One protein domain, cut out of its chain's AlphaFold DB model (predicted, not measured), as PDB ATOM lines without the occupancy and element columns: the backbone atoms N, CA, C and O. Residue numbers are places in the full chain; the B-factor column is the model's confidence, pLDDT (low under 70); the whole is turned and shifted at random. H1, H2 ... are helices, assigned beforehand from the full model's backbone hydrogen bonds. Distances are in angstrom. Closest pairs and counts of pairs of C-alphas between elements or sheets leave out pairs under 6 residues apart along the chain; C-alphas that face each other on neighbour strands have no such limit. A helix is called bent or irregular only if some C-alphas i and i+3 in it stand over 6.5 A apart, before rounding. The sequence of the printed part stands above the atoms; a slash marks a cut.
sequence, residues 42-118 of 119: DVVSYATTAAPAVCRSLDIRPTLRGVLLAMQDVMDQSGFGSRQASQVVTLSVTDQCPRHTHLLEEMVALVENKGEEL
ATOM      1  N   ASP A  42      35.715   6.127  59.716       79.06
ATOM      2  CA  ASP A  42      35.295   4.724  59.783       79.06
ATOM      3  C   ASP A  42      34.669   4.233  58.469       79.06
ATOM      4  O   ASP A  42      34.915   3.103  58.053       79.06
ATOM      5  N   VAL A  43      33.921   5.090  57.766       80.00
ATOM      6  CA  VAL A  43      33.323   4.798  56.449       80.00
ATOM      7  C   VAL A  43      34.416   4.617  55.402       80.00
ATOM      8  O   VAL A  43      34.360   3.677  54.610       80.00
ATOM      9  N   VAL A  44      35.430   5.484  55.413       79.62
ATOM     10  CA  VAL A  44      36.564   5.409  54.478       79.62
ATOM     11  C   VAL A  44      37.385   4.141  54.723       79.62
ATOM     12  O   VAL A  44      37.674   3.395  53.788       79.62
ATOM     13  N   SER A  45      37.702   3.850  55.987       82.69
ATOM     14  CA  SER A  45      38.422   2.630  56.371       82.69
ATOM     15  C   SER A  45      37.640   1.369  55.984       82.69
ATOM     16  O   SER A  45      38.177   0.452  55.355       82.69
ATOM     17  N   TYR A  46      36.334   1.346  56.255       80.62
ATOM     18  CA  TYR A  46      35.481   0.217  55.899       80.62
ATOM     19  C   TYR A  46      35.348   0.041  54.382       80.62
ATOM     20  O   TYR A  46      35.401  -1.088  53.901       80.62
ATOM     21  N   ALA A  47      35.257   1.132  53.612       82.19
ATOM     22  CA  ALA A  47      35.229   1.081  52.152       82.19
ATOM     23  C   ALA A  47      36.449   0.356  51.585       82.19
ATOM     24  O   ALA A  47      36.288  -0.554  50.782       82.19
ATOM     25  N   THR A  48      37.656   0.655  52.068       81.69
ATOM     26  CA  THR A  48      38.862  -0.048  51.592       81.69
ATOM     27  C   THR A  48      38.829  -1.556  51.873       81.69
ATOM     28  O   THR A  48      39.315  -2.347  51.062       81.69
ATOM     29  N   THR A  49      38.204  -1.966  52.981       83.44
ATOM     30  CA  THR A  49      38.078  -3.377  53.382       83.44
ATOM     31  C   THR A  49      36.965  -4.101  52.616       83.44
ATOM     32  O   THR A  49      37.131  -5.256  52.224       83.44
ATOM     33  N   ALA A  50      35.833  -3.432  52.383       80.25
ATOM     34  CA  ALA A  50      34.659  -3.986  51.710       80.25
ATOM     35  C   ALA A  50      34.783  -3.973  50.178       80.25
ATOM     36  O   ALA A  50      34.174  -4.799  49.492       80.25
ATOM     37  N   ALA A  51      35.600  -3.076  49.632       78.25
ATOM     38  CA  ALA A  51      35.763  -2.879  48.204       78.25
ATOM     39  C   ALA A  51      36.065  -4.145  47.379       78.25
ATOM     40  O   ALA A  51      35.362  -4.340  46.390       78.25
ATOM     41  N   PRO A  52      36.951  -5.089  47.760       80.31
ATOM     42  CA  PRO A  52      37.166  -6.292  46.951       80.31
ATOM     43  C   PRO A  52      35.927  -7.198  46.858       80.31
ATOM     44  O   PRO A  52      35.777  -7.936  45.880       80.31
ATOM     45  N   ALA A  53      35.039  -7.169  47.858       77.94
ATOM     46  CA  ALA A  53      33.775  -7.902  47.832       77.94
ATOM     47  C   ALA A  53      32.732  -7.180  46.968       77.94
ATOM     48  O   ALA A  53      32.081  -7.810  46.134       77.94
ATOM     49  N   VAL A  54      32.628  -5.853  47.108       75.06
ATOM     50  CA  VAL A  54      31.750  -5.003  46.288       75.06
ATOM     51  C   VAL A  54      32.120  -5.118  44.809       75.06
ATOM     52  O   VAL A  54      31.261  -5.388  43.973       75.06
ATOM     53  N   CYS A  55      33.407  -5.013  44.494       78.44
ATOM     54  CA  CYS A  55      33.951  -5.167  43.154       78.44
ATOM     55  C   CYS A  55      33.611  -6.514  42.522       78.44
ATOM     56  O   CYS A  55      33.099  -6.547  41.410       78.44
ATOM     57  N   ARG A  56      33.819  -7.626  43.242       80.75
ATOM     58  CA  ARG A  56      33.456  -8.961  42.739       80.75
ATOM     59  C   ARG A  56      31.956  -9.105  42.511       80.75
ATOM     60  O   ARG A  56      31.540  -9.698  41.520       80.75
ATOM     61  N   SER A  57      31.138  -8.565  43.410       75.62
ATOM     62  CA  SER A  57      29.685  -8.571  43.245       75.62
ATOM     63  C   SER A  57      29.245  -7.779  42.013       75.62
ATOM     64  O   SER A  57      28.343  -8.231  41.305       75.62
ATOM     65  N   LEU A  58      29.899  -6.651  41.723       74.12
ATOM     66  CA  LEU A  58      29.646  -5.836  40.531       74.12
ATOM     67  C   LEU A  58      30.213  -6.455  39.250       74.12
ATOM     68  O   LEU A  58      29.563  -6.365  38.217       74.12
ATOM     69  N   ASP A  59      31.345  -7.158  39.311       77.06
ATOM     70  CA  ASP A  59      31.876  -7.933  38.181       77.06
ATOM     71  C   ASP A  59      30.913  -9.051  37.761       77.06
ATOM     72  O   ASP A  59      30.708  -9.294  36.574       77.06
ATOM     73  N   ILE A  60      30.298  -9.735  38.733       79.00
ATOM     74  CA  ILE A  60      29.341 -10.818  38.468       79.00
ATOM     75  C   ILE A  60      27.973 -10.249  38.066       79.00
ATOM     76  O   ILE A  60      27.271 -10.827  37.234       79.00
ATOM     77  N   ARG A  61      27.557  -9.135  38.680       71.25
ATOM     78  CA  ARG A  61      26.258  -8.488  38.449       71.25
ATOM     79  C   ARG A  61      26.422  -6.968  38.339       71.25
ATOM     80  O   ARG A  61      26.098  -6.268  39.306       71.25
ATOM     81  N   PRO A  62      26.810  -6.451  37.156       72.25
ATOM     82  CA  PRO A  62      26.931  -5.017  36.889       72.25
ATOM     83  C   PRO A  62      25.538  -4.401  36.706       72.25
ATOM     84  O   PRO A  62      25.133  -4.007  35.618       72.25
ATOM     85  N   THR A  63      24.737  -4.417  37.768       74.25
ATOM     86  CA  THR A  63      23.338  -3.980  37.759       74.25
ATOM     87  C   THR A  63      23.049  -3.144  38.992       74.25
ATOM     88  O   THR A  63      23.627  -3.373  40.056       74.25
ATOM     89  N   LEU A  64      22.061  -2.255  38.887       69.44
ATOM     90  CA  LEU A  64      21.579  -1.439  40.004       69.44
ATOM     91  C   LEU A  64      21.211  -2.281  41.240       69.44
ATOM     92  O   LEU A  64      21.462  -1.899  42.380       69.44
ATOM     93  N   ARG A  65      20.651  -3.479  41.015       72.19
ATOM     94  CA  ARG A  65      20.313  -4.423  42.088       72.19
ATOM     95  C   ARG A  65      21.558  -4.957  42.802       72.19
ATOM     96  O   ARG A  65      21.494  -5.175  44.004       72.19
ATOM     97  N   GLY A  66      22.672  -5.148  42.094       74.00
ATOM     98  CA  GLY A  66      23.952  -5.529  42.697       74.00
ATOM     99  C   GLY A  66      24.484  -4.455  43.646       74.00
ATOM    100  O   GLY A  66      24.921  -4.779  44.747       74.00
ATOM    101  N   VAL A  67      24.351  -3.181  43.265       75.81
ATOM    102  CA  VAL A  67      24.745  -2.041  44.108       75.81
ATOM    103  C   VAL A  67      23.858  -1.944  45.355       75.81
ATOM    104  O   VAL A  67      24.368  -1.826  46.463       75.81
ATOM    105  N   LEU A  68      22.536  -2.080  45.202       77.38
ATOM    106  CA  LEU A  68      21.587  -2.089  46.326       77.38
ATOM    107  C   LEU A  68      21.848  -3.226  47.322       77.38
ATOM    108  O   LEU A  68      21.739  -3.016  48.529       77.38
ATOM    109  N   LEU A  69      22.194  -4.417  46.828       80.69
ATOM    110  CA  LEU A  69      22.572  -5.546  47.680       80.69
ATOM    111  C   LEU A  69      23.889  -5.272  48.407       80.69
ATOM    112  O   LEU A  69      23.955  -5.482  49.609       80.69
ATOM    113  N   ALA A  70      24.890  -4.709  47.724       80.44
ATOM    114  CA  ALA A  70      26.135  -4.300  48.369       80.44
ATOM    115  C   ALA A  70      25.893  -3.249  49.466       80.44
ATOM    116  O   ALA A  70      26.501  -3.319  50.528       80.44
ATOM    117  N   MET A  71      24.972  -2.303  49.255       80.12
ATOM    118  CA  MET A  71      24.582  -1.352  50.299       80.12
ATOM    119  C   MET A  71      23.907  -2.050  51.484       80.12
ATOM    120  O   MET A  71      24.213  -1.704  52.619       80.12
ATOM    121  N   GLN A  72      23.015  -3.020  51.247       81.50
ATOM    122  CA  GLN A  72      22.407  -3.821  52.320       81.50
ATOM    123  C   GLN A  72      23.452  -4.613  53.097       81.50
ATOM    124  O   GLN A  72      23.492  -4.503  54.316       81.50
ATOM    125  N   ASP A  73      24.357  -5.299  52.404       81.12
ATOM    126  CA  ASP A  73      25.449  -6.044  53.028       81.12
ATOM    127  C   ASP A  73      26.330  -5.129  53.889       81.12
ATOM    128  O   ASP A  73      26.726  -5.503  54.993       81.12
ATOM    129  N   VAL A  74      26.614  -3.909  53.417       81.38
ATOM    130  CA  VAL A  74      27.341  -2.906  54.203       81.38
ATOM    131  C   VAL A  74      26.542  -2.522  55.443       81.38
ATOM    132  O   VAL A  74      27.109  -2.559  56.531       81.38
ATOM    133  N   MET A  75      25.256  -2.182  55.319       82.75
ATOM    134  CA  MET A  75      24.409  -1.818  56.466       82.75
ATOM    135  C   MET A  75      24.345  -2.947  57.503       82.75
ATOM    136  O   MET A  75      24.510  -2.684  58.693       82.75
ATOM    137  N   ASP A  76      24.191  -4.194  57.059       83.25
ATOM    138  CA  ASP A  76      24.070  -5.362  57.934       83.25
ATOM    139  C   ASP A  76      25.383  -5.696  58.659       83.25
ATOM    140  O   ASP A  76      25.370  -6.074  59.831       83.25
ATOM    141  N   GLN A  77      26.528  -5.541  57.989       80.31
ATOM    142  CA  GLN A  77      27.839  -5.891  58.554       80.31
ATOM    143  C   GLN A  77      28.450  -4.781  59.417       80.31
ATOM    144  O   GLN A  77      29.144  -5.070  60.390       80.31
ATOM    145  N   SER A  78      28.208  -3.517  59.068       77.25
ATOM    146  CA  SER A  78      28.805  -2.360  59.753       77.25
ATOM    147  C   SER A  78      27.863  -1.684  60.751       77.25
ATOM    148  O   SER A  78      28.321  -0.952  61.626       77.25
ATOM    149  N   GLY A  79      26.548  -1.892  60.625       81.44
ATOM    150  CA  GLY A  79      25.537  -1.110  61.341       81.44
ATOM    151  C   GLY A  79      25.382   0.323  60.819       81.44
ATOM    152  O   GLY A  79      24.739   1.146  61.474       81.44
ATOM    153  N   PHE A  80      25.975   0.648  59.665       79.88
ATOM    154  CA  PHE A  80      25.885   1.968  59.049       79.88
ATOM    155  C   PHE A  80      24.482   2.281  58.527       79.88
ATOM    156  O   PHE A  80      23.738   1.411  58.080       79.88
ATOM    157  N   GLY A  81      24.132   3.568  58.536       78.00
ATOM    158  CA  GLY A  81      22.909   4.053  57.902       78.00
ATOM    159  C   GLY A  81      23.007   4.031  56.372       78.00
ATOM    160  O   GLY A  81      24.098   4.032  55.804       78.00
ATOM    161  N   SER A  82      21.866   4.112  55.685       74.06
ATOM    162  CA  SER A  82      21.789   4.088  54.210       74.06
ATOM    163  C   SER A  82      22.695   5.115  53.515       74.06
ATOM    164  O   SER A  82      23.290   4.823  52.480       74.06
ATOM    165  N   ARG A  83      22.860   6.299  54.117       73.31
ATOM    166  CA  ARG A  83      23.779   7.360  53.670       73.31
ATOM    167  C   ARG A  83      25.253   6.949  53.756       73.31
ATOM    168  O   ARG A  83      26.029   7.206  52.844       73.31
ATOM    169  N   GLN A  84      25.659   6.361  54.873       80.12
ATOM    170  CA  GLN A  84      27.040   5.922  55.072       80.12
ATOM    171  C   GLN A  84      27.328   4.718  54.171       80.12
ATOM    172  O   GLN A  84      28.360   4.683  53.512       80.12
ATOM    173  N   ALA A  85      26.376   3.790  54.040       79.50
ATOM    174  CA  ALA A  85      26.487   2.656  53.130       79.50
ATOM    175  C   ALA A  85      26.637   3.087  51.661       79.50
ATOM    176  O   ALA A  85      27.453   2.516  50.938       79.50
ATOM    177  N   SER A  86      25.924   4.133  51.220       75.69
ATOM    178  CA  SER A  86      26.106   4.685  49.870       75.69
ATOM    179  C   SER A  86      27.504   5.262  49.667       75.69
ATOM    180  O   SER A  86      28.109   5.043  48.619       75.69
ATOM    181  N   GLN A  87      28.038   5.962  50.671       79.81
ATOM    182  CA  GLN A  87      29.404   6.482  50.643       79.81
ATOM    183  C   GLN A  87      30.438   5.354  50.618       79.81
ATOM    184  O   GLN A  87      31.352   5.417  49.804       79.81
ATOM    185  N   VAL A  88      30.267   4.300  51.428       82.06
ATOM    186  CA  VAL A  88      31.141   3.113  51.409       82.06
ATOM    187  C   VAL A  88      31.205   2.520  50.007       82.06
ATOM    188  O   VAL A  88      32.295   2.305  49.484       82.06
ATOM    189  N   VAL A  89      30.050   2.258  49.393       80.38
ATOM    190  CA  VAL A  89      29.982   1.627  48.068       80.38
ATOM    191  C   VAL A  89      30.563   2.546  46.994       80.38
ATOM    192  O   VAL A  89      31.299   2.083  46.130       80.38
ATOM    193  N   THR A  90      30.311   3.851  47.088       81.06
ATOM    194  CA  THR A  90      30.878   4.840  46.164       81.06
ATOM    195  C   THR A  90      32.393   4.886  46.247       81.06
ATOM    196  O   THR A  90      33.065   4.679  45.243       81.06
ATOM    197  N   LEU A  91      32.935   5.057  47.452       83.06
ATOM    198  CA  LEU A  91      34.375   5.070  47.688       83.06
ATOM    199  C   LEU A  91      35.023   3.755  47.240       83.06
ATOM    200  O   LEU A  91      36.059   3.774  46.587       83.06
ATOM    201  N   SER A  92      34.373   2.623  47.516       80.50
ATOM    202  CA  SER A  92      34.844   1.297  47.109       80.50
ATOM    203  C   SER A  92      35.003   1.164  45.595       80.50
ATOM    204  O   SER A  92      36.010   0.641  45.117       80.50
ATOM    205  N   VAL A  93      34.013   1.627  44.829       79.81
ATOM    206  CA  VAL A  93      34.030   1.511  43.366       79.81
ATOM    207  C   VAL A  93      34.972   2.534  42.742       79.81
ATOM    208  O   VAL A  93      35.743   2.169  41.857       79.81
ATOM    209  N   THR A  94      34.955   3.784  43.206       79.25
ATOM    210  CA  THR A  94      35.824   4.841  42.670       79.25
ATOM    211  C   THR A  94      37.307   4.549  42.919       79.25
ATOM    212  O   THR A  94      38.118   4.817  42.036       79.25
ATOM    213  N   ASP A  95      37.660   3.981  44.077       79.12
ATOM    214  CA  ASP A  95      39.056   3.744  44.466       79.12
ATOM    215  C   ASP A  95      39.617   2.417  43.925       79.12
ATOM    216  O   ASP A  95      40.712   2.386  43.366       79.12
ATOM    217  N   GLN A  96      38.866   1.311  44.029       78.75
ATOM    218  CA  GLN A  96      39.387  -0.014  43.655       78.75
ATOM    219  C   GLN A  96      38.918  -0.521  42.292       78.75
ATOM    220  O   GLN A  96      39.640  -1.285  41.651       78.75
ATOM    221  N   CYS A  97      37.727  -0.126  41.829       78.19
ATOM    222  CA  CYS A  97      37.117  -0.694  40.624       78.19
ATOM    223  C   CYS A  97      36.580   0.371  39.670       78.19
ATOM    224  O   CYS A  97      35.386   0.379  39.351       78.19
ATOM    225  N   PRO A  98      37.472   1.211  39.111       74.88
ATOM    226  CA  PRO A  98      37.089   2.333  38.260       74.88
ATOM    227  C   PRO A  98      36.382   1.903  36.967       74.88
ATOM    228  O   PRO A  98      35.782   2.720  36.285       74.88
ATOM    229  N   ARG A  99      36.420   0.613  36.613       75.06
ATOM    230  CA  ARG A  99      35.693   0.063  35.459       75.06
ATOM    231  C   ARG A  99      34.172   0.084  35.625       75.06
ATOM    232  O   ARG A  99      33.466   0.044  34.625       75.06
ATOM    233  N   HIS A 100      33.683   0.157  36.864       70.94
ATOM    234  CA  HIS A 100      32.254   0.126  37.192       70.94
ATOM    235  C   HIS A 100      31.690   1.499  37.577       70.94
ATOM    236  O   HIS A 100      30.542   1.585  38.004       70.94
ATOM    237  N   THR A 101      32.456   2.582  37.408       69.56
ATOM    238  CA  THR A 101      32.019   3.949  37.753       69.56
ATOM    239  C   THR A 101      30.787   4.397  36.975       69.56
ATOM    240  O   THR A 101      29.936   5.071  37.544       69.56
ATOM    241  N   HIS A 102      30.623   3.944  35.730       71.19
ATOM    242  CA  HIS A 102      29.436   4.246  34.921       71.19
ATOM    243  C   HIS A 102      28.131   3.747  35.578       71.19
ATOM    244  O   HIS A 102      27.107   4.416  35.505       71.19
ATOM    245  N   LEU A 103      28.167   2.615  36.299       68.31
ATOM    246  CA  LEU A 103      26.994   2.098  37.019       68.31
ATOM    247  C   LEU A 103      26.644   2.978  38.218       68.31
ATOM    248  O   LEU A 103      25.487   3.054  38.632       68.31
ATOM    249  N   LEU A 104      27.656   3.625  38.797       69.62
ATOM    250  CA  LEU A 104      27.459   4.596  39.857       69.62
ATOM    251  C   LEU A 104      26.846   5.884  39.325       69.62
ATOM    252  O   LEU A 104      25.933   6.401  39.955       69.62
ATOM    253  N   GLU A 105      27.308   6.372  38.176       71.81
ATOM    254  CA  GLU A 105      26.729   7.540  37.506       71.81
ATOM    255  C   GLU A 105      25.261   7.295  37.142       71.81
ATOM    256  O   GLU A 105      24.413   8.130  37.444       71.81
ATOM    257  N   GLU A 106      24.929   6.117  36.602       70.31
ATOM    258  CA  GLU A 106      23.535   5.725  36.358       70.31
ATOM    259  C   GLU A 106      22.716   5.661  37.653       70.31
ATOM    260  O   GLU A 106      21.563   6.094  37.686       70.31
ATOM    261  N   MET A 107      23.294   5.155  38.746       65.56
ATOM    262  CA  MET A 107      22.608   5.121  40.036       65.56
ATOM    263  C   MET A 107      22.383   6.523  40.607       65.56
ATOM    264  O   MET A 107      21.297   6.792  41.119       65.56
ATOM    265  N   VAL A 108      23.372   7.413  40.509       67.81
ATOM    266  CA  VAL A 108      23.251   8.815  40.926       67.81
ATOM    267  C   VAL A 108      22.185   9.510  40.088       67.81
ATOM    268  O   VAL A 108      21.267  10.076  40.668       67.81
ATOM    269  N   ALA A 109      22.208   9.356  38.762       69.38
ATOM    270  CA  ALA A 109      21.205   9.928  37.870       69.38
ATOM    271  C   ALA A 109      19.789   9.400  38.164       69.38
ATOM    272  O   ALA A 109      18.819  10.153  38.110       69.38
ATOM    273  N   LEU A 110      19.636   8.117  38.510       67.12
ATOM    274  CA  LEU A 110      18.346   7.552  38.920       67.12
ATOM    275  C   LEU A 110      17.883   8.066  40.284       67.12
ATOM    276  O   LEU A 110      16.686   8.256  40.478       67.12
ATOM    277  N   VAL A 111      18.797   8.275  41.231       61.69
ATOM    278  CA  VAL A 111      18.488   8.848  42.549       61.69
ATOM    279  C   VAL A 111      18.170  10.339  42.443       61.69
ATOM    280  O   VAL A 111      17.294  10.811  43.161       61.69
ATOM    281  N   GLU A 112      18.818  11.066  41.534       61.88
ATOM    282  CA  GLU A 112      18.495  12.455  41.204       61.88
ATOM    283  C   GLU A 112      17.115  12.547  40.548       61.88
ATOM    284  O   GLU A 112      16.254  13.249  41.071       61.88
ATOM    285  N   ASN A 113      16.843  11.746  39.509       58.88
ATOM    286  CA  ASN A 113      15.531  11.713  38.849       58.88
ATOM    287  C   ASN A 113      14.406  11.252  39.796       58.88
ATOM    288  O   ASN A 113      13.358  11.885  39.873       58.88
ATOM    289  N   LYS A 114      14.616  10.193  40.593       52.59
ATOM    290  CA  LYS A 114      13.646   9.789  41.631       52.59
ATOM    291  C   LYS A 114      13.569  10.763  42.807       52.59
ATOM    292  O   LYS A 114      12.614  10.710  43.577       52.59
ATOM    293  N   GLY A 115      14.572  11.618  42.974       47.56
ATOM    294  CA  GLY A 115      14.588  12.692  43.956       47.56
ATOM    295  C   GLY A 115      13.745  13.901  43.547       47.56
ATOM    296  O   GLY A 115      13.431  14.697  44.435       47.56
ATOM    297  N   GLU A 116      13.394  14.008  42.261       41.72
ATOM    298  CA  GLU A 116      12.560  15.054  41.652       41.72
ATOM    299  C   GLU A 116      11.073  14.650  41.586       41.72
ATOM    300  O   GLU A 116      10.198  15.495  41.715       41.72
ATOM    301  N   GLU A 117      10.762  13.350  41.533       38.41
ATOM    302  CA  GLU A 117       9.381  12.817  41.571       38.41
ATOM    303  C   GLU A 117       8.732  12.836  42.980       38.41
ATOM    304  O   GLU A 117       7.608  12.374  43.174       38.41
ATOM    305  N   LEU A 118       9.454  13.347  43.984       45.94
ATOM    306  CA  LEU A 118       8.996  13.538  45.369       45.94
ATOM    307  C   LEU A 118       8.955  15.025  45.782       45.94
ATOM    308  O   LEU A 118       8.917  15.318  46.981       45.94
TER     309      LEU A 118
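What this domain is: This is residues 42 to 118 of the 119 residues of an uncharacterized protein of Mycobacterium helveticum (UniProt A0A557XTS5). Bent helix H1 and helix H2 pack on H3, the helix in the middle of a compact body, and H2 crosses H3 at a steep angle. H4 folds back from the end of H3, making a V with it, and its far end becomes an arm in which residues 111 to 118 stick out. The printed part has 77 residues with four named helices, in the order H1, H2, H3, H4, and no named strand; the class is all helix. The whole is compact, with a radius of gyration of the C-alphas of 11.8 A and spans of 35 by 26 by 17 A.

Where its parts are: H1 and H4 are the longest helices, with 19 residues each. H1, residues 42 to 60, was assigned as one helix by its hydrogen bonds, but it is bent: C-alphas 49 and 52 are 7.1 A apart. Its arm H1a, residues 42 to 49, begins with C-alpha 42 at (35.295, 4.724, 59.783), and its arm H1b is residues 52 to 60. H4, residues 98 to 116, is 27.8 A from first to last C-alpha and ends with C-alpha 116 at (12.560, 15.054, 41.652); it is irregular, with C-alphas 99 and 102 7.5 A apart. H2, residues 64 to 78, is 21.0 A long, and H3, residues 82 to 96, is 20.9 A long.

How they stand to each other: H3 is the hub, touching three other helices. H1a touches it at a steep tilt of 42 degrees, the same way; their closest C-alphas, of Ala 47 and Val 88, are 4.6 A apart. H1b touches H3 about perpendicular, at 82 degrees, with the closest C-alphas, of Cys 55 and Val 93, 6.7 A apart. H2 touches H3, opposite ways, at a steep tilt of 69.5 degrees, only just short of about perpendicular; the closest C-alphas, of Met 71 and Ala 85, are 5.3 A apart. H1b and H2 form a helical hairpin at a shallow tilt of 23 degrees, in which H2 touches with residues 66 to 70 alone; the closest C-alphas, of Val 54 and Ala 70, are 6.0 A apart. H3 and H4 form another, at a shallow tilt of 28 degrees, where residues 90 to 94 alone touch residues 100 to 104 alone; the closest C-alphas, of Thr 94 and Thr 101, are 6.3 A apart. H1a and H4 are apart. Every O i to N i+4 pair is within hydrogen-bond range in H1a, H1b, H2 and H3, against 12 of 15 in H4.

The domain as a whole: The two C-alphas farthest apart, of Thr 49 and Glu 117, are 35.0 A apart. The printed part has no cut, and its three links are tight. The mean pLDDT of the printed part is 74.4; residues 64, 101, 103 to 104 and 107 to 118 are under 70.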